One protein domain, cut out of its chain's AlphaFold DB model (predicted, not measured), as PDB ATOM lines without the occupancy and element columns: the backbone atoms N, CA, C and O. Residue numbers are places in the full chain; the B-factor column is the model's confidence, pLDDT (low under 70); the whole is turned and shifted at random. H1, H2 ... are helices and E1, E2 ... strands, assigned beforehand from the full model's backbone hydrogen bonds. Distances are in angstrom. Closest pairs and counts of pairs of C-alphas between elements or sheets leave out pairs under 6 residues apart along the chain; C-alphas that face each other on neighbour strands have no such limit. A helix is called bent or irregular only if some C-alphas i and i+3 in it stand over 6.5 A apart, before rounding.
ATOM      1  N   ARG A  44      47.674 -28.323   1.254       81.06
ATOM      2  CA  ARG A  44      47.573 -29.782   1.245       81.06
ATOM      3  C   ARG A  44      47.147 -30.300   2.611       81.06
ATOM      4  O   ARG A  44      47.416 -29.675   3.637       81.06
ATOM      5  N   TRP A  45      46.473 -31.441   2.623       82.81
ATOM      6  CA  TRP A  45      46.141 -32.140   3.859       82.81
ATOM      7  C   TRP A  45      47.332 -32.996   4.271       82.81
ATOM      8  O   TRP A  45      47.779 -33.845   3.504       82.81
ATOM      9  N   GLU A  46      47.871 -32.739   5.460       85.94
ATOM     10  CA  GLU A  46      48.994 -33.489   6.016       85.94
ATOM     11  C   GLU A  46      48.522 -34.270   7.237       85.94
ATOM     12  O   GLU A  46      47.903 -33.697   8.137       85.94
ATOM     13  N   GLN A  47      48.846 -35.559   7.282       89.00
ATOM     14  CA  GLN A  47      48.659 -36.385   8.468       89.00
ATOM     15  C   GLN A  47      49.910 -36.284   9.342       89.00
ATOM     16  O   GLN A  47      51.028 -36.466   8.859       89.00
ATOM     17  N   LYS A  48      49.735 -35.951  10.621       88.88
ATOM     18  CA  LYS A  48      50.821 -35.849  11.602       88.88
ATOM     19  C   LYS A  48      50.425 -36.527  12.907       88.88
ATOM     20  O   LYS A  48      49.247 -36.462  13.263       88.88
ATOM     21  N   PRO A  49      51.372 -37.123  13.648       90.44
ATOM     22  CA  PRO A  49      51.077 -37.607  14.985       90.44
ATOM     23  C   PRO A  49      50.786 -36.420  15.894       90.44
ATOM     24  O   PRO A  49      51.446 -35.376  15.823       90.44
ATOM     25  N   PHE A  50      49.755 -36.566  16.715       86.81
ATOM     26  CA  PHE A  50      49.209 -35.475  17.509       86.81
ATOM     27  C   PHE A  50      50.237 -34.874  18.479       86.81
ATOM     28  O   PHE A  50      50.268 -33.661  18.703       86.81
ATOM     29  N   GLU A  51      51.144 -35.710  18.978       85.06
ATOM     30  CA  GLU A  51      52.235 -35.334  19.880       85.06
ATOM     31  C   GLU A  51      53.187 -34.290  19.275       85.06
ATOM     32  O   GLU A  51      53.687 -33.422  19.990       85.06
ATOM     33  N   PHE A  52      53.371 -34.283  17.950       84.06
ATOM     34  CA  PHE A  52      54.249 -33.322  17.268       84.06
ATOM     35  C   PHE A  52      53.654 -31.909  17.188       84.06
ATOM     36  O   PHE A  52      54.350 -30.948  16.839       84.06
ATOM     37  N   ILE A  53      52.369 -31.743  17.508       82.62
ATOM     38  CA  ILE A  53      51.710 -30.442  17.489       82.62
ATOM     39  C   ILE A  53      51.903 -29.759  18.841       82.62
ATOM     40  O   ILE A  53      51.286 -30.133  19.842       82.62
ATOM     41  N   LYS A  54      52.718 -28.696  18.854       82.81
ATOM     42  CA  LYS A  54      52.935 -27.842  20.034       82.81
ATOM     43  C   LYS A  54      51.603 -27.338  20.594       82.81
ATOM     44  O   LYS A  54      50.801 -26.795  19.837       82.81
ATOM     45  N   GLN A  55      51.412 -27.446  21.911       79.81
ATOM     46  CA  GLN A  55      50.173 -27.061  22.603       79.81
ATOM     47  C   GLN A  55      49.692 -25.648  22.241       79.81
ATOM     48  O   GLN A  55      48.552 -25.488  21.819       79.81
ATOM     49  N   GLY A  56      50.584 -24.650  22.245       78.56
ATOM     50  CA  GLY A  56      50.234 -23.264  21.895       78.56
ATOM     51  C   GLY A  56      49.812 -23.023  20.438       78.56
ATOM     52  O   GLY A  56      49.380 -21.927  20.105       78.56
ATOM     53  N   LYS A  57      49.933 -24.016  19.545       79.00
ATOM     54  CA  LYS A  57      49.450 -23.931  18.157       79.00
ATOM     55  C   LYS A  57      48.166 -24.726  17.912       79.00
ATOM     56  O   LYS A  57      47.674 -24.701  16.792       79.00
ATOM     57  N   ARG A  58      47.625 -25.432  18.913       79.81
ATOM     58  CA  ARG A  58      46.506 -26.377  18.735       79.81
ATOM     59  C   ARG A  58      45.165 -25.698  18.464       79.81
ATOM     60  O   ARG A  58      44.430 -26.155  17.594       79.81
ATOM     61  N   GLU A  59      44.871 -24.592  19.142       73.44
ATOM     62  CA  GLU A  59      43.547 -23.947  19.097       73.44
ATOM     63  C   GLU A  59      43.191 -23.335  17.729       73.44
ATOM     64  O   GLU A  59      42.020 -23.236  17.361       73.44
ATOM     65  N   GLY A  60      44.198 -22.964  16.933       75.12
ATOM     66  CA  GLY A  60      44.009 -22.395  15.595       75.12
ATOM     67  C   GLY A  60      43.944 -23.423  14.461       75.12
ATOM     68  O   GLY A  60      43.722 -23.044  13.309       75.12
ATOM     69  N   LEU A  61      44.172 -24.710  14.743       80.50
ATOM     70  CA  LEU A  61      44.268 -25.728  13.698       80.50
ATOM     71  C   LEU A  61      42.893 -26.185  13.227       80.50
ATOM     72  O   LEU A  61      42.009 -26.513  14.016       80.50
ATOM     73  N   LYS A  62      42.746 -26.244  11.903       84.31
ATOM     74  CA  LYS A  62      41.599 -26.851  11.232       84.31
ATOM     75  C   LYS A  62      41.901 -28.327  11.003       84.31
ATOM     76  O   LYS A  62      42.803 -28.653  10.225       84.31
ATOM     77  N   ILE A  63      41.156 -29.185  11.685       87.44
ATOM     78  CA  ILE A  63      41.289 -30.638  11.638       87.44
ATOM     79  C   ILE A  63      40.190 -31.192  10.736       87.44
ATOM     80  O   ILE A  63      39.011 -30.913  10.947       87.44
ATOM     81  N   CYS A  64      40.576 -31.975   9.731       86.00
ATOM     82  CA  CYS A  64      39.623 -32.616   8.819       86.00
ATOM     83  C   CYS A  64      39.430 -34.100   9.077       86.00
ATOM     84  O   CYS A  64      38.405 -34.648   8.696       86.00
ATOM     85  N   ALA A  65      40.392 -34.756   9.709       88.75
ATOM     86  CA  ALA A  65      40.221 -36.124  10.158       88.75
ATOM     87  C   ALA A  65      41.115 -36.385  11.359       88.75
ATOM     88  O   ALA A  65      42.164 -35.753  11.521       88.75
ATOM     89  N   VAL A  66      40.691 -37.331  12.181       91.50
ATOM     90  CA  VAL A  66      41.431 -37.821  13.333       91.50
ATOM     91  C   VAL A  66      41.421 -39.336  13.289       91.50
ATOM     92  O   VAL A  66      40.402 -39.946  12.977       91.50
ATOM     93  N   GLN A  67      42.554 -39.946  13.601       92.56
ATOM     94  CA  GLN A  67      42.656 -41.372  13.844       92.56
ATOM     95  C   GLN A  67      42.888 -41.587  15.333       92.56
ATOM     96  O   GLN A  67      43.818 -41.023  15.917       92.56
ATOM     97  N   LYS A  68      42.013 -42.378  15.946       92.88
ATOM     98  CA  LYS A  68      42.128 -42.764  17.347       92.88
ATOM     99  C   LYS A  68      43.240 -43.795  17.522       92.88
ATOM    100  O   LYS A  68      43.551 -44.544  16.598       92.88
ATOM    101  N   LYS A  69      43.744 -43.923  18.748       90.81
ATOM    102  CA  LYS A  69      44.660 -45.003  19.161       90.81
ATOM    103  C   LYS A  69      44.057 -46.401  18.983       90.81
ATOM    104  O   LYS A  69      44.796 -47.364  18.838       90.81
ATOM    105  N   SER A  70      42.726 -46.515  18.946       89.12
ATOM    106  CA  SER A  70      42.025 -47.760  18.594       89.12
ATOM    107  C   SER A  70      42.153 -48.149  17.113       89.12
ATOM    108  O   SER A  70      41.727 -49.235  16.733       89.12
ATOM    109  N   GLY A  71      42.688 -47.265  16.265       87.06
ATOM    110  CA  GLY A  71      42.726 -47.413  14.810       87.06
ATOM    111  C   GLY A  71      41.492 -46.858  14.089       87.06
ATOM    112  O   GLY A  71      41.517 -46.731  12.866       87.06
ATOM    113  N   GLU A  72      40.437 -46.474  14.815       91.50
ATOM    114  CA  GLU A  72      39.225 -45.879  14.238       91.50
ATOM    115  C   GLU A  72      39.522 -44.498  13.640       91.50
ATOM    116  O   GLU A  72      40.092 -43.625  14.302       91.50
ATOM    117  N   LYS A  73      39.101 -44.278  12.393       89.75
ATOM    118  CA  LYS A  73      39.239 -42.994  11.706       89.75
ATOM    119  C   LYS A  73      37.909 -42.246  11.722       89.75
ATOM    120  O   LYS A  73      36.909 -42.739  11.213       89.75
ATOM    121  N   VAL A  74      37.929 -41.034  12.260       87.94
ATOM    122  CA  VAL A  74      36.796 -40.110  12.278       87.94
ATOM    123  C   VAL A  74      37.098 -38.970  11.316       87.94
ATOM    124  O   VAL A  74      38.072 -38.235  11.487       87.94
ATOM    125  N   GLU A  75      36.277 -38.837  10.281       88.31
ATOM    126  CA  GLU A  75      36.373 -37.746   9.312       88.31
ATOM    127  C   GLU A  75      35.372 -36.641   9.657       88.31
ATOM    128  O   GLU A  75      34.231 -36.908  10.027       88.31
ATOM    129  N   PHE A  76      35.817 -35.395   9.533       86.31
ATOM    130  CA  PHE A  76      35.028 -34.199   9.802       86.31
ATOM    131  C   PHE A  76      34.663 -33.482   8.504       86.31
ATOM    132  O   PHE A  76      35.349 -33.600   7.483       86.31
ATOM    133  N   SER A  77      33.602 -32.675   8.552       79.62
ATOM    134  CA  SER A  77      33.190 -31.865   7.405       79.62
ATOM    135  C   SER A  77      34.286 -30.885   6.966       79.62
ATOM    136  O   SER A  77      34.940 -30.230   7.780       79.62
ATOM    137  N   LYS A  78      34.462 -30.732   5.647       74.38
ATOM    138  CA  LYS A  78      35.391 -29.749   5.060       74.38
ATOM    139  C   LYS A  78      34.906 -28.307   5.238       74.38
ATOM    140  O   LYS A  78      35.729 -27.395   5.299       74.38
ATOM    141  N   GLU A  79      33.593 -28.106   5.303       72.00
ATOM    142  CA  GLU A  79      32.963 -26.785   5.435       72.00
ATOM    143  C   GLU A  79      33.049 -26.265   6.874       72.00
ATOM    144  O   GLU A  79      33.307 -25.082   7.104       72.00
ATOM    145  N   ALA A  80      32.924 -27.174   7.844       72.25
ATOM    146  CA  ALA A  80      33.016 -26.899   9.272       72.25
ATOM    147  C   ALA A  80      34.069 -27.818   9.925       72.25
ATOM    148  O   ALA A  80      33.714 -28.763  10.627       72.25
ATOM    149  N   PRO A  81      35.371 -27.566   9.688       79.94
ATOM    150  CA  PRO A  81      36.430 -28.413  10.221       79.94
ATOM    151  C   PRO A  81      36.462 -28.351  11.747       79.94
ATOM    152  O   PRO A  81      36.235 -27.290  12.343       79.94
ATOM    153  N   ALA A  82      36.810 -29.477  12.362       85.88
ATOM    154  CA  ALA A  82      36.958 -29.568  13.802       85.88
ATOM    155  C   ALA A  82      38.156 -28.741  14.291       85.88
ATOM    156  O   ALA A  82      39.111 -28.471  13.551       85.88
ATOM    157  N   ARG A  83      38.095 -28.322  15.552       86.44
ATOM    158  CA  ARG A  83      39.125 -27.534  16.237       86.44
ATOM    159  C   ARG A  83      39.404 -28.129  17.604       86.44
ATOM    160  O   ARG A  83      38.566 -28.823  18.165       86.44
ATOM    161  N   ILE A  84      40.568 -27.832  18.158       86.25
ATOM    162  CA  ILE A  84      40.899 -28.226  19.528       86.25
ATOM    163  C   ILE A  84      40.492 -27.090  20.452       86.25
ATOM    164  O   ILE A  84      40.877 -25.945  20.216       86.25
ATOM    165  N   LYS A  85      39.721 -27.401  21.493       83.94
ATOM    166  CA  LYS A  85      39.357 -26.446  22.541       83.94
ATOM    167  C   LYS A  85      39.536 -27.124  23.893       83.94
ATOM    168  O   LYS A  85      38.833 -28.087  24.192       83.94
ATOM    169  N   GLY A  86      40.484 -26.629  24.688       83.88
ATOM    170  CA  GLY A  86      40.908 -27.315  25.911       83.88
ATOM    171  C   GLY A  86      41.391 -28.736  25.603       83.88
ATOM    172  O   GLY A  86      42.198 -28.933  24.694       83.88
ATOM    173  N   ASP A  87      40.837 -29.717  26.316       85.56
ATOM    174  CA  ASP A  87      41.236 -31.129  26.236       85.56
ATOM    175  C   ASP A  87      40.402 -31.975  25.261       85.56
ATOM    176  O   ASP A  87      40.501 -33.205  25.256       85.56
ATOM    177  N   PHE A  88      39.608 -31.334  24.398       87.12
ATOM    178  CA  PHE A  88      38.728 -32.020  23.454       87.12
ATOM    179  C   PHE A  88      38.887 -31.511  22.022       87.12
ATOM    180  O   PHE A  88      39.130 -30.326  21.766       87.12
ATOM    181  N   VAL A  89      38.680 -32.419  21.066       86.56
ATOM    182  CA  VAL A  89      38.367 -32.048  19.685       86.56
ATOM    183  C   VAL A  89      36.888 -31.728  19.606       86.56
ATOM    184  O   VAL A  89      36.029 -32.544  19.939       86.56
ATOM    185  N   VAL A  90      36.616 -30.518  19.146       87.19
ATOM    186  CA  VAL A  90      35.294 -29.943  19.011       87.19
ATOM    187  C   VAL A  90      34.960 -29.827  17.533       87.19
ATOM    188  O   VAL A  90      35.675 -29.178  16.768       87.19
ATOM    189  N   GLU A  91      33.856 -30.437  17.133       85.38
ATOM    190  CA  GLU A  91      33.301 -30.303  15.794       85.38
ATOM    191  C   GLU A  91      32.142 -29.312  15.822       85.38
ATOM    192  O   GLU A  91      31.290 -29.355  16.709       85.38
ATOM    193  N   ASN A  92      32.095 -28.419  14.837       80.69
ATOM    194  CA  ASN A  92      30.956 -27.529  14.671       80.69
ATOM    195  C   ASN A  92      29.911 -28.238  13.812       80.69
ATOM    196  O   ASN A  92      30.064 -28.320  12.595       80.69
ATOM    197  N   LYS A  93      28.842 -28.728  14.441       80.25
ATOM    198  CA  LYS A  93      27.706 -29.326  13.728       80.25
ATOM    199  C   LYS A  93      26.518 -28.387  13.726       80.25
ATOM    200  O   LYS A  93      26.337 -27.598  14.653       80.25
ATOM    201  N   LEU A  94      25.700 -28.507  12.685       84.25
ATOM    202  CA  LEU A  94      24.377 -27.903  12.668       84.25
ATOM    203  C   LEU A  94      23.536 -28.565  13.755       84.25
ATOM    204  O   LEU A  94      23.229 -29.754  13.692       84.25
ATOM    205  N   ALA A  95      23.187 -27.777  14.758       83.56
ATOM    206  CA  ALA A  95      22.283 -28.160  15.818       83.56
ATOM    207  C   ALA A  95      20.994 -27.368  15.694       83.56
ATOM    208  O   ALA A  95      21.002 -26.193  15.318       83.56
ATOM    209  N   LYS A  96      19.888 -28.018  16.053       86.00
ATOM    210  CA  LYS A  96      18.634 -27.312  16.272       86.00
ATOM    211  C   LYS A  96      18.786 -26.474  17.534       86.00
ATOM    212  O   LYS A  96      19.091 -27.010  18.595       86.00
ATOM    213  N   ILE A  97      18.591 -25.174  17.395       85.94
ATOM    214  CA  ILE A  97      18.585 -24.224  18.498       85.94
ATOM    215  C   ILE A  97      17.161 -23.729  18.722       85.94
ATOM    216  O   ILE A  97      16.396 -23.575  17.770       85.94
ATOM    217  N   ALA A  98      16.824 -23.492  19.982       87.31
ATOM    218  CA  ALA A  98      15.618 -22.801  20.401       87.31
ATOM    219  C   ALA A  98      16.057 -21.740  21.410       87.31
ATOM    220  O   ALA A  98      16.530 -22.078  22.493       87.31
ATOM    221  N   ILE A  99      15.995 -20.472  21.012       86.25
ATOM    222  CA  ILE A  99      16.468 -19.344  21.818       86.25
ATOM    223  C   ILE A  99      15.291 -18.405  22.041       86.25
ATOM    224  O   ILE A  99      14.661 -17.957  21.084       86.25
ATOM    225  N   GLU A 100      14.986 -18.097  23.297       87.75
ATOM    226  CA  GLU A 100      13.985 -17.081  23.607       87.75
ATOM    227  C   GLU A 100      14.463 -15.701  23.151       87.75
ATOM    228  O   GLU A 100      15.603 -15.304  23.407       87.75
ATOM    229  N   LYS A 101      13.572 -14.918  22.539       85.00
ATOM    230  CA  LYS A 101      13.879 -13.543  22.111       85.00
ATOM    231  C   LYS A 101      14.328 -12.649  23.266       85.00
ATOM    232  O   LYS A 101      15.102 -11.718  23.059       85.00
ATOM    233  N   SER A 102      13.842 -12.939  24.473       85.50
ATOM    234  CA  SER A 102      14.216 -12.276  25.724       85.50
ATOM    235  C   SER A 102      15.711 -12.413  26.039       85.50
ATOM    236  O   SER A 102      16.278 -11.503  26.651       85.50
ATOM    237  N   ASN A 103      16.355 -13.504  25.604       87.12
ATOM    238  CA  ASN A 103      17.763 -13.807  25.860       87.12
ATOM    239  C   ASN A 103      18.703 -13.327  24.738       87.12
ATOM    240  O   ASN A 103      19.907 -13.563  24.774       87.12
ATOM    241  N   ILE A 104      18.183 -12.641  23.723       85.25
ATOM    242  CA  ILE A 104      18.997 -12.076  22.646       85.25
ATOM    243  C   ILE A 104      19.444 -10.681  23.063       85.25
ATOM    244  O   ILE A 104      18.642  -9.896  23.571       85.25
ATOM    245  N   ASP A 105      20.721 -10.369  22.850       83.06
ATOM    246  CA  ASP A 105      21.287  -9.079  23.251       83.06
ATOM    247  C   ASP A 105      20.643  -7.921  22.464       83.06
ATOM    248  O   ASP A 105      20.182  -6.921  23.023       83.06
ATOM    249  N   HIS A 106      20.488  -8.101  21.148       78.31
ATOM    250  CA  HIS A 106      19.848  -7.120  20.272       78.31
ATOM    251  C   HIS A 106      18.769  -7.735  19.363       78.31
ATOM    252  O   HIS A 106      18.987  -7.921  18.162       78.31
ATOM    253  N   PRO A 107      17.560  -8.001  19.889       68.88
ATOM    254  CA  PRO A 107      16.504  -8.685  19.141       68.88
ATOM    255  C   PRO A 107      15.997  -7.882  17.931       68.88
ATOM    256  O   PRO A 107      15.500  -8.459  16.972       68.88
ATOM    257  N   ARG A 108      16.156  -6.548  17.922       66.56
ATOM    258  CA  ARG A 108      15.671  -5.681  16.830       66.56
ATOM    259  C   ARG A 108      16.451  -5.833  15.521       66.56
ATOM    260  O   ARG A 108      15.890  -5.561  14.466       66.56
ATOM    261  N   PHE A 109      17.712  -6.269  15.567       63.22
ATOM    262  CA  PHE A 109      18.523  -6.469  14.357       63.22
ATOM    263  C   PHE A 109      18.304  -7.836  13.709       63.22
ATOM    264  O   PHE A 109      18.734  -8.059  12.583       63.22
ATOM    265  N   PHE A 110      17.590  -8.733  14.386       65.38
ATOM    266  CA  PHE A 110      17.389 -10.103  13.938       65.38
ATOM    267  C   PHE A 110      16.620 -10.200  12.607       65.38
ATOM    268  O   PHE A 110      17.007 -10.963  11.727       65.38
ATOM    269  N   HIS A 111      15.591  -9.371  12.407       63.75
ATOM    270  CA  HIS A 111      14.738  -9.415  11.208       63.75
ATOM    271  C   HIS A 111      15.399  -8.878   9.928       63.75
ATOM    272  O   HIS A 111      14.839  -9.029   8.845       63.75
ATOM    273  N   VAL A 112      16.560  -8.228  10.037       63.34
ATOM    274  CA  VAL A 112      17.246  -7.580   8.903       63.34
ATOM    275  C   VAL A 112      18.359  -8.471   8.335       63.34
ATOM    276  O   VAL A 112      18.878  -8.213   7.252       63.34
ATOM    277  N   LEU A 113      18.738  -9.534   9.048       71.19
ATOM    278  CA  LEU A 113      19.914 -10.330   8.721       71.19
ATOM    279  C   LEU A 113      19.571 -11.501   7.794       71.19
ATOM    280  O   LEU A 113      18.855 -12.433   8.161       71.19
ATOM    281  N   THR A 114      20.153 -11.484   6.595       76.56
ATOM    282  CA  THR A 114      20.152 -12.634   5.687       76.56
ATOM    283  C   THR A 114      21.083 -13.720   6.239       76.56
ATOM    284  O   THR A 114      22.242 -13.421   6.537       76.56
ATOM    285  N   PRO A 115      20.632 -14.982   6.371       78.81
ATOM    286  CA  PRO A 115      21.509 -16.071   6.783       78.81
ATOM    287  C   PRO A 115      22.681 -16.291   5.804       78.81
ATOM    288  O   PRO A 115      22.494 -16.153   4.593       78.81
ATOM    289  N   PRO A 116      23.869 -16.700   6.288       77.38
ATOM    290  CA  PRO A 116      24.196 -16.960   7.689       77.38
ATOM    291  C   PRO A 116      24.618 -15.694   8.457       77.38
ATOM    292  O   PRO A 116      25.411 -14.904   7.949       77.38
ATOM    293  N   PHE A 117      24.184 -15.559   9.712       81.12
ATOM    294  CA  PHE A 117      24.594 -14.470  10.614       81.12
ATOM    295  C   PHE A 117      24.904 -14.981  12.024       81.12
ATOM    296  O   PHE A 117      24.496 -16.080  12.404       81.12
ATOM    297  N   ASP A 118      25.627 -14.175  12.796       82.12
ATOM    298  CA  ASP A 118      25.991 -14.491  14.175       82.12
ATOM    299  C   ASP A 118      24.974 -13.866  15.143       82.12
ATOM    300  O   ASP A 118      24.717 -12.662  15.113       82.12
ATOM    301  N   LEU A 119      24.374 -14.703  15.987       82.88
ATOM    302  CA  LEU A 119      23.410 -14.328  17.012       82.88
ATOM    303  C   LEU A 119      24.071 -14.422  18.383       82.88
ATOM    304  O   LEU A 119      24.467 -15.505  18.812       82.88
ATOM    305  N   THR A 120      24.156 -13.290  19.072       83.81
ATOM    306  CA  THR A 120      24.715 -13.206  20.424       83.81
ATOM    307  C   THR A 120      23.594 -13.184  21.458       83.81
ATOM    308  O   THR A 120      22.660 -12.380  21.382       83.81
ATOM    309  N   THR A 121      23.684 -14.091  22.423       85.50
ATOM    310  CA  THR A 121      22.808 -14.139  23.602       85.50
ATOM    311  C   THR A 121      23.351 -13.251  24.719       85.50
ATOM    312  O   THR A 121      24.544 -12.946  24.740       85.50
ATOM    313  N   LYS A 122      22.499 -12.857  25.670       87.38
ATOM    314  CA  LYS A 122      22.908 -12.055  26.837       87.38
ATOM    315  C   LYS A 122      23.932 -12.771  27.713       87.38
ATOM    316  O   LYS A 122      24.774 -12.121  28.321       87.38
ATOM    317  N   ASP A 123      23.911 -14.102  27.698       83.25
ATOM    318  CA  ASP A 123      24.893 -14.960  28.368       83.25
ATOM    319  C   ASP A 123      26.280 -14.939  27.684       83.25
ATOM    320  O   ASP A 123      27.222 -15.588  28.136       83.25
ATOM    321  N   GLY A 124      26.431 -14.206  26.573       78.69
ATOM    322  CA  GLY A 124      27.682 -14.073  25.828       78.69
ATOM    323  C   GLY A 124      27.955 -15.215  24.845       78.69
ATOM    324  O   GLY A 124      29.005 -15.234  24.198       78.69
ATOM    325  N   HIS A 125      27.028 -16.165  24.684       79.50
ATOM    326  CA  HIS A 125      27.152 -17.209  23.670       79.50
ATOM    327  C   HIS A 125      26.808 -16.674  22.280       79.50
ATOM    328  O   HIS A 125      25.766 -16.042  22.090       79.50
ATOM    329  N   VAL A 126      27.670 -16.987  21.309       81.50
ATOM    330  CA  VAL A 126      27.510 -16.618  19.899       81.50
ATOM    331  C   VAL A 126      27.154 -17.861  19.085       81.50
ATOM    332  O   VAL A 126      27.915 -18.829  19.054       81.50
ATOM    333  N   TYR A 127      26.011 -17.817  18.408       80.81
ATOM    334  CA  TYR A 127      25.494 -18.876  17.548       80.81
ATOM    335  C   TYR A 127      25.512 -18.418  16.095       80.81
ATOM    336  O   TYR A 127      24.875 -17.427  15.752       80.81
ATOM    337  N   ARG A 128      26.181 -19.162  15.211       81.94
ATOM    338  CA  ARG A 128      26.133 -18.871  13.773       81.94
ATOM    339  C   ARG A 128      24.914 -19.536  13.149       81.94
ATOM    340  O   ARG A 128      24.950 -20.735  12.863       81.94
ATOM    341  N   VAL A 129      23.847 -18.768  12.967       84.75
ATOM    342  CA  VAL A 129      22.536 -19.227  12.497       84.75
ATOM    343  C   VAL A 129      22.538 -19.343  10.974       84.75
ATOM    344  O   VAL A 129      22.908 -18.404  10.273       84.75
ATOM    345  N   THR A 130      22.125 -20.497  10.450       85.44
ATOM    346  CA  THR A 130      22.031 -20.773   9.003       85.44
ATOM    347  C   THR A 130      20.595 -20.802   8.503       85.44
ATOM    348  O   THR A 130      20.333 -20.424   7.364       85.44
ATOM    349  N   GLN A 131      19.662 -21.235   9.347       84.62
ATOM    350  CA  GLN A 131      18.230 -21.257   9.076       84.62
ATOM    351  C   GLN A 131      17.493 -20.910  10.359       84.62
ATOM    352  O   GLN A 131      17.918 -21.321  11.438       84.62
ATOM    353  N   TRP A 132      16.387 -20.187  10.260       86.19
ATOM    354  CA  TRP A 132      15.570 -19.871  11.421       86.19
ATOM    355  C   TRP A 132      14.106 -19.691  11.044       86.19
ATOM    356  O   TRP A 132      13.748 -19.454   9.891       86.19
ATOM    357  N   THR A 133      13.251 -19.846  12.041       84.50
ATOM    358  CA  THR A 133      11.824 -19.570  12.011       84.50
ATOM    359  C   THR A 133      11.426 -19.055  13.384       84.50
ATOM    360  O   THR A 133      11.957 -19.465  14.417       84.50
ATOM    361  N   GLU A 134      10.503 -18.112  13.385       84.88
ATOM    362  CA  GLU A 134       9.993 -17.499  14.595       84.88
ATOM    363  C   GLU A 134       8.694 -18.178  15.013       84.88
ATOM    364  O   GLU A 134       7.757 -18.294  14.226       84.88
ATOM    365  N   LEU A 135       8.661 -18.638  16.259       84.69
ATOM    366  CA  LEU A 135       7.508 -19.251  16.904       84.69
ATOM    367  C   LEU A 135       7.195 -18.430  18.149       84.69
ATOM    368  O   LEU A 135       7.825 -18.599  19.190       84.69
ATOM    369  N   GLU A 136       6.243 -17.507  18.010       85.69
ATOM    370  CA  GLU A 136       5.816 -16.577  19.061       85.69
ATOM    371  C   GLU A 136       6.996 -15.797  19.673       85.69
ATOM    372  O   GLU A 136       7.476 -14.826  19.087       85.69
ATOM    373  N   ASN A 137       7.492 -16.226  20.837       84.31
ATOM    374  CA  ASN A 137       8.594 -15.600  21.570       84.31
ATOM    375  C   ASN A 137       9.920 -16.369  21.476       84.31
ATOM    376  O   ASN A 137      10.909 -15.963  22.091       84.31
ATOM    377  N   ILE A 138       9.962 -17.448  20.696       85.38
ATOM    378  CA  ILE A 138      11.118 -18.327  20.546       85.38
ATOM    379  C   ILE A 138      11.589 -18.290  19.094       85.38
ATOM    380  O   ILE A 138      10.806 -18.343  18.147       85.38
ATOM    381  N   ILE A 139      12.899 -18.215  18.919       83.44
ATOM    382  CA  ILE A 139      13.559 -18.387  17.635       83.44
ATOM    383  C   ILE A 139      14.034 -19.827  17.573       83.44
ATOM    384  O   ILE A 139      14.905 -20.237  18.343       83.44
ATOM    385  N   VAL A 140      13.452 -20.592  16.656       84.06
ATOM    386  CA  VAL A 140      13.843 -21.974  16.395       84.06
ATOM    387  C   VAL A 140      14.607 -22.007  15.086       84.06
ATOM    388  O   VAL A 140      14.177 -21.444  14.086       84.06
ATOM    389  N   GLY A 141      15.762 -22.653  15.063       84.69
ATOM    390  CA  GLY A 141      16.595 -22.641  13.873       84.69
ATOM    391  C   GLY A 141      17.669 -23.700  13.877       84.69
ATOM    392  O   GLY A 141      17.739 -24.542  14.769       84.69
ATOM    393  N   GLN A 142      18.512 -23.647  12.859       86.69
ATOM    394  CA  GLN A 142      19.752 -24.394  12.808       86.69
ATOM    395  C   GLN A 142      20.913 -23.422  12.957       86.69
ATOM    396  O   GLN A 142      20.986 -22.409  12.259       86.69
ATOM    397  N   ALA A 143      21.820 -23.738  13.870       83.62
ATOM    398  CA  ALA A 143      23.052 -22.997  14.051       83.62
ATOM    399  C   ALA A 143      24.228 -23.948  14.220       83.62
ATOM    400  O   ALA A 143      24.073 -25.072  14.697       83.62
ATOM    401  N   TYR A 144      25.416 -23.490  13.842       79.62
ATOM    402  CA  TYR A 144      26.638 -24.216  14.154       79.62
ATOM    403  C   TYR A 144      26.928 -24.103  15.647       79.62
ATOM    404  O   TYR A 144      27.199 -23.009  16.144       79.62
ATOM    405  N   ALA A 145      26.894 -25.237  16.341       76.50
ATOM    406  CA  ALA A 145      27.264 -25.335  17.743       76.50
ATOM    407  C   ALA A 145      28.506 -26.230  17.914       76.50
ATOM    408  O   ALA A 145      28.649 -27.224  17.192       76.50
ATOM    409  N   PRO A 146      29.414 -25.879  18.842       78.38
ATOM    410  CA  PRO A 146      30.582 -26.689  19.157       78.38
ATOM    411  C   PRO A 146      30.175 -27.937  19.951       78.38
ATOM    412  O   PRO A 146      29.688 -27.819  21.073       78.38
ATOM    413  N   PHE A 147      30.432 -29.127  19.410       80.75
ATOM    414  CA  PHE A 147      30.231 -30.399  20.108       80.75
ATOM    415  C   PHE A 147      31.567 -31.081  20.392       80.75
ATOM    416  O   PHE A 147      32.342 -31.283  19.454       80.75
ATOM    417  N   PRO A 148      31.853 -31.470  21.648       83.00
ATOM    418  CA  PRO A 148      33.007 -32.306  21.940       83.00
ATOM    419  C   PRO A 148      32.785 -33.688  21.316       83.00
ATOM    420  O   PRO A 148      31.796 -34.357  21.607       83.00
ATOM    421  N   VAL A 149      33.691 -34.101  20.433       85.19
ATOM    422  CA  VAL A 149      33.603 -35.395  19.736       85.19
ATOM    423  C   VAL A 149      34.481 -36.441  20.403       85.19
ATOM    424  O   VAL A 149      34.082 -37.595  20.521       85.19
ATOM    425  N   MET A 150      35.686 -36.056  20.828       88.00
ATOM    426  CA  MET A 150      36.624 -36.966  21.482       88.00
ATOM    427  C   MET A 150      37.654 -36.208  22.326       88.00
ATOM    428  O   MET A 150      38.003 -35.071  21.978       88.00
ATOM    429  N   PRO A 151      38.152 -36.815  23.415       90.38
ATOM    430  CA  PRO A 151      39.250 -36.253  24.188       90.38
ATOM    431  C   PRO A 151      40.572 -36.363  23.419       90.38
ATOM    432  O   PRO A 151      40.771 -37.261  22.600       90.38
ATOM    433  N   LEU A 152      41.508 -35.459  23.708       88.31
ATOM    434  CA  LEU A 152      42.836 -35.462  23.083       88.31
ATOM    435  C   LEU A 152      43.670 -36.707  23.426       88.31
ATOM    436  O   LEU A 152      44.568 -37.060  22.666       88.31
ATOM    437  N   SER A 153      43.382 -37.367  24.552       89.00
ATOM    438  CA  SER A 153      44.062 -38.590  25.010       89.00
ATOM    439  C   SER A 153      43.942 -39.749  24.029       89.00
ATOM    440  O   SER A 153      44.851 -40.582  23.943       89.00
ATOM    441  N   ASP A 154      42.835 -39.785  23.291       90.56
ATOM    442  CA  ASP A 154      42.442 -40.914  22.453       90.56
ATOM    443  C   ASP A 154      42.984 -40.779  21.033       90.56
ATOM    444  O   ASP A 154      42.843 -41.694  20.223       90.56
ATOM    445  N   ILE A 155      43.615 -39.647  20.728       90.06
ATOM    446  CA  ILE A 155      44.081 -39.291  19.398       90.06
ATOM    447  C   ILE A 155      45.505 -39.796  19.188       90.06
ATOM    448  O   ILE A 155      46.386 -39.557  20.012       90.06
ATOM    449  N   ASP A 156      45.724 -40.446  18.049       91.44
ATOM    450  CA  ASP A 156      47.049 -40.848  17.582       91.44
ATOM    451  C   ASP A 156      47.518 -39.918  16.452       91.44
ATOM    452  O   ASP A 156      48.450 -39.122  16.605       91.44
ATOM    453  N   LEU A 157      46.783 -39.917  15.336       92.12
ATOM    454  CA  LEU A 157      47.106 -39.128  14.149       92.12
ATOM    455  C   LEU A 157      46.026 -38.084  13.879       92.12
ATOM    456  O   LEU A 157      44.831 -38.326  14.043       92.12
ATOM    457  N   VAL A 158      46.446 -36.920  13.394       91.25
ATOM    458  CA  VAL A 158      45.548 -35.847  12.969       91.25
ATOM    459  C   VAL A 158      45.875 -35.387  11.561       91.25
ATOM    460  O   VAL A 158      47.036 -35.202  11.197       91.25
ATOM    461  N   THR A 159      44.831 -35.157  10.777       90.62
ATOM    462  CA  THR A 159      44.933 -34.608   9.429       90.62
ATOM    463  C   THR A 159      44.599 -33.126   9.472       90.62
ATOM    464  O   THR A 159      43.445 -32.733   9.676       90.62
ATOM    465  N   ILE A 160      45.622 -32.299   9.273       88.19
ATOM    466  CA  ILE A 160      45.540 -30.839   9.344       88.19
ATOM    467  C   ILE A 160      45.808 -30.205   7.981       88.19
ATOM    468  O   ILE A 160      46.498 -30.771   7.129       88.19
ATOM    469  N   ARG A 161      45.278 -28.997   7.773       82.56
ATOM    470  CA  ARG A 161      45.566 -28.213   6.567       82.56
ATOM    471  C   ARG A 161      46.948 -27.573   6.689       82.56
ATOM    472  O   ARG A 161      47.133 -26.655   7.484       82.56
ATOM    473  N   GLY A 162      47.899 -28.049   5.897       77.88
ATOM    474  CA  GLY A 162      49.229 -27.466   5.751       77.88
ATOM    475  C   GLY A 162      49.329 -26.593   4.501       77.88
ATOM    476  O   GLY A 162      48.585 -26.773   3.536       77.88
ATOM    477  N   VAL A 163      50.264 -25.645   4.512       76.56
ATOM    478  CA  VAL A 163      50.666 -24.915   3.303       76.56
ATOM    479  C   VAL A 163      51.676 -25.766   2.542       76.56
ATOM    480  O   VAL A 163      52.688 -26.183   3.109       76.56
TER     481      VAL A 163
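What this domain is: This is residues 44 to 163 of the 197 residues of an uncharacterized protein of Candidatus Aminicenantes bacterium RBG_16_63_16 (UniProt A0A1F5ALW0). Two lobes are joined by a long, twisted two-stranded ribbon, E5 and E8, in the middle. One lobe is the antiparallel sheet E1, E9, E2, E3 with the short strand E4 near it; the other is made by E6, E7 and the far ends of E5 and E8, curled like part of a barrel, with the short helix H1 beside them. The 120 printed residues hold, along the chain, E1 E2 E3 E4 E5 H1 E6 E7 E8 E9, and the class is mostly strand. The second sheet, also antiparallel, runs E4, E5, E8, E7, E6. The whole is loose and elongated, with a radius of gyration of the C-alphas of 17.2 A and spans of 49 by 25 by 25 A.

How they stand to each other: E1, residues 44 to 49, is an edge strand antiparallel to E9, residues 155 to 163, with N 46 and O 160 2.9 A apart. E9 is antiparallel to E2, residues 63 to 68, with N 159 and O 65 2.8 A apart. E2 forms a hairpin with edge strand E3, residues 73 to 75, with N 74 and O 66 2.8 A apart. The closest C-alphas of E2 and E4, residues 83 to 85, are those of Ile 63 and Arg 83, 6.0 A apart. E4 forms a hairpin with E5, residues 88 to 100, where N 90 and O 83 are 2.8 A apart. E5 bends by 75 degrees at residue 94 and is antiparallel to E8, residues 138 to 151, with N 95 and O 143 2.8 A apart. E6, residues 117 to 120, E7, residues 126 to 135, and E8 make a meander, each strand the antiparallel neighbour of the one before; N 119 and O 127 are 2.8 A apart, as are N 133 and O 140. H1, residues 107 to 112, is on this strongly twisted sheet at a height of 8.2 A, over none of its strands; its closest C-alphas to E6 are those of Phe 110 and Leu 119, 8.0 A apart. In H1, 0 of 2 O i to N i+4 pairs but 2 of 3 O i to N i+3 pairs are within hydrogen-bond range.

Where its parts are: E1 begins at C-alpha 44, (47.573, -29.782, 1.245). From first to last C-alpha, E5 measures 28.9 A, E7 20.4 A, E8 33.6 A and E9 22.6 A. E8 begins at C-alpha 138, (11.118, -18.327, 20.546), and E9 ends at C-alpha 163, (50.666, -24.915, 3.303). H1 is only just irregular: C-alphas 108 and 111 are 6.8 A apart.

The domain as a whole: The two C-alphas farthest apart, those of Phe 52 and Glu 136, are 51.3 A apart. The printed part has no cut, and E1 to E2 is a long link of 13 residues. Mean pLDDT of the printed part is 83.2; residues 107 to 112 are under 70.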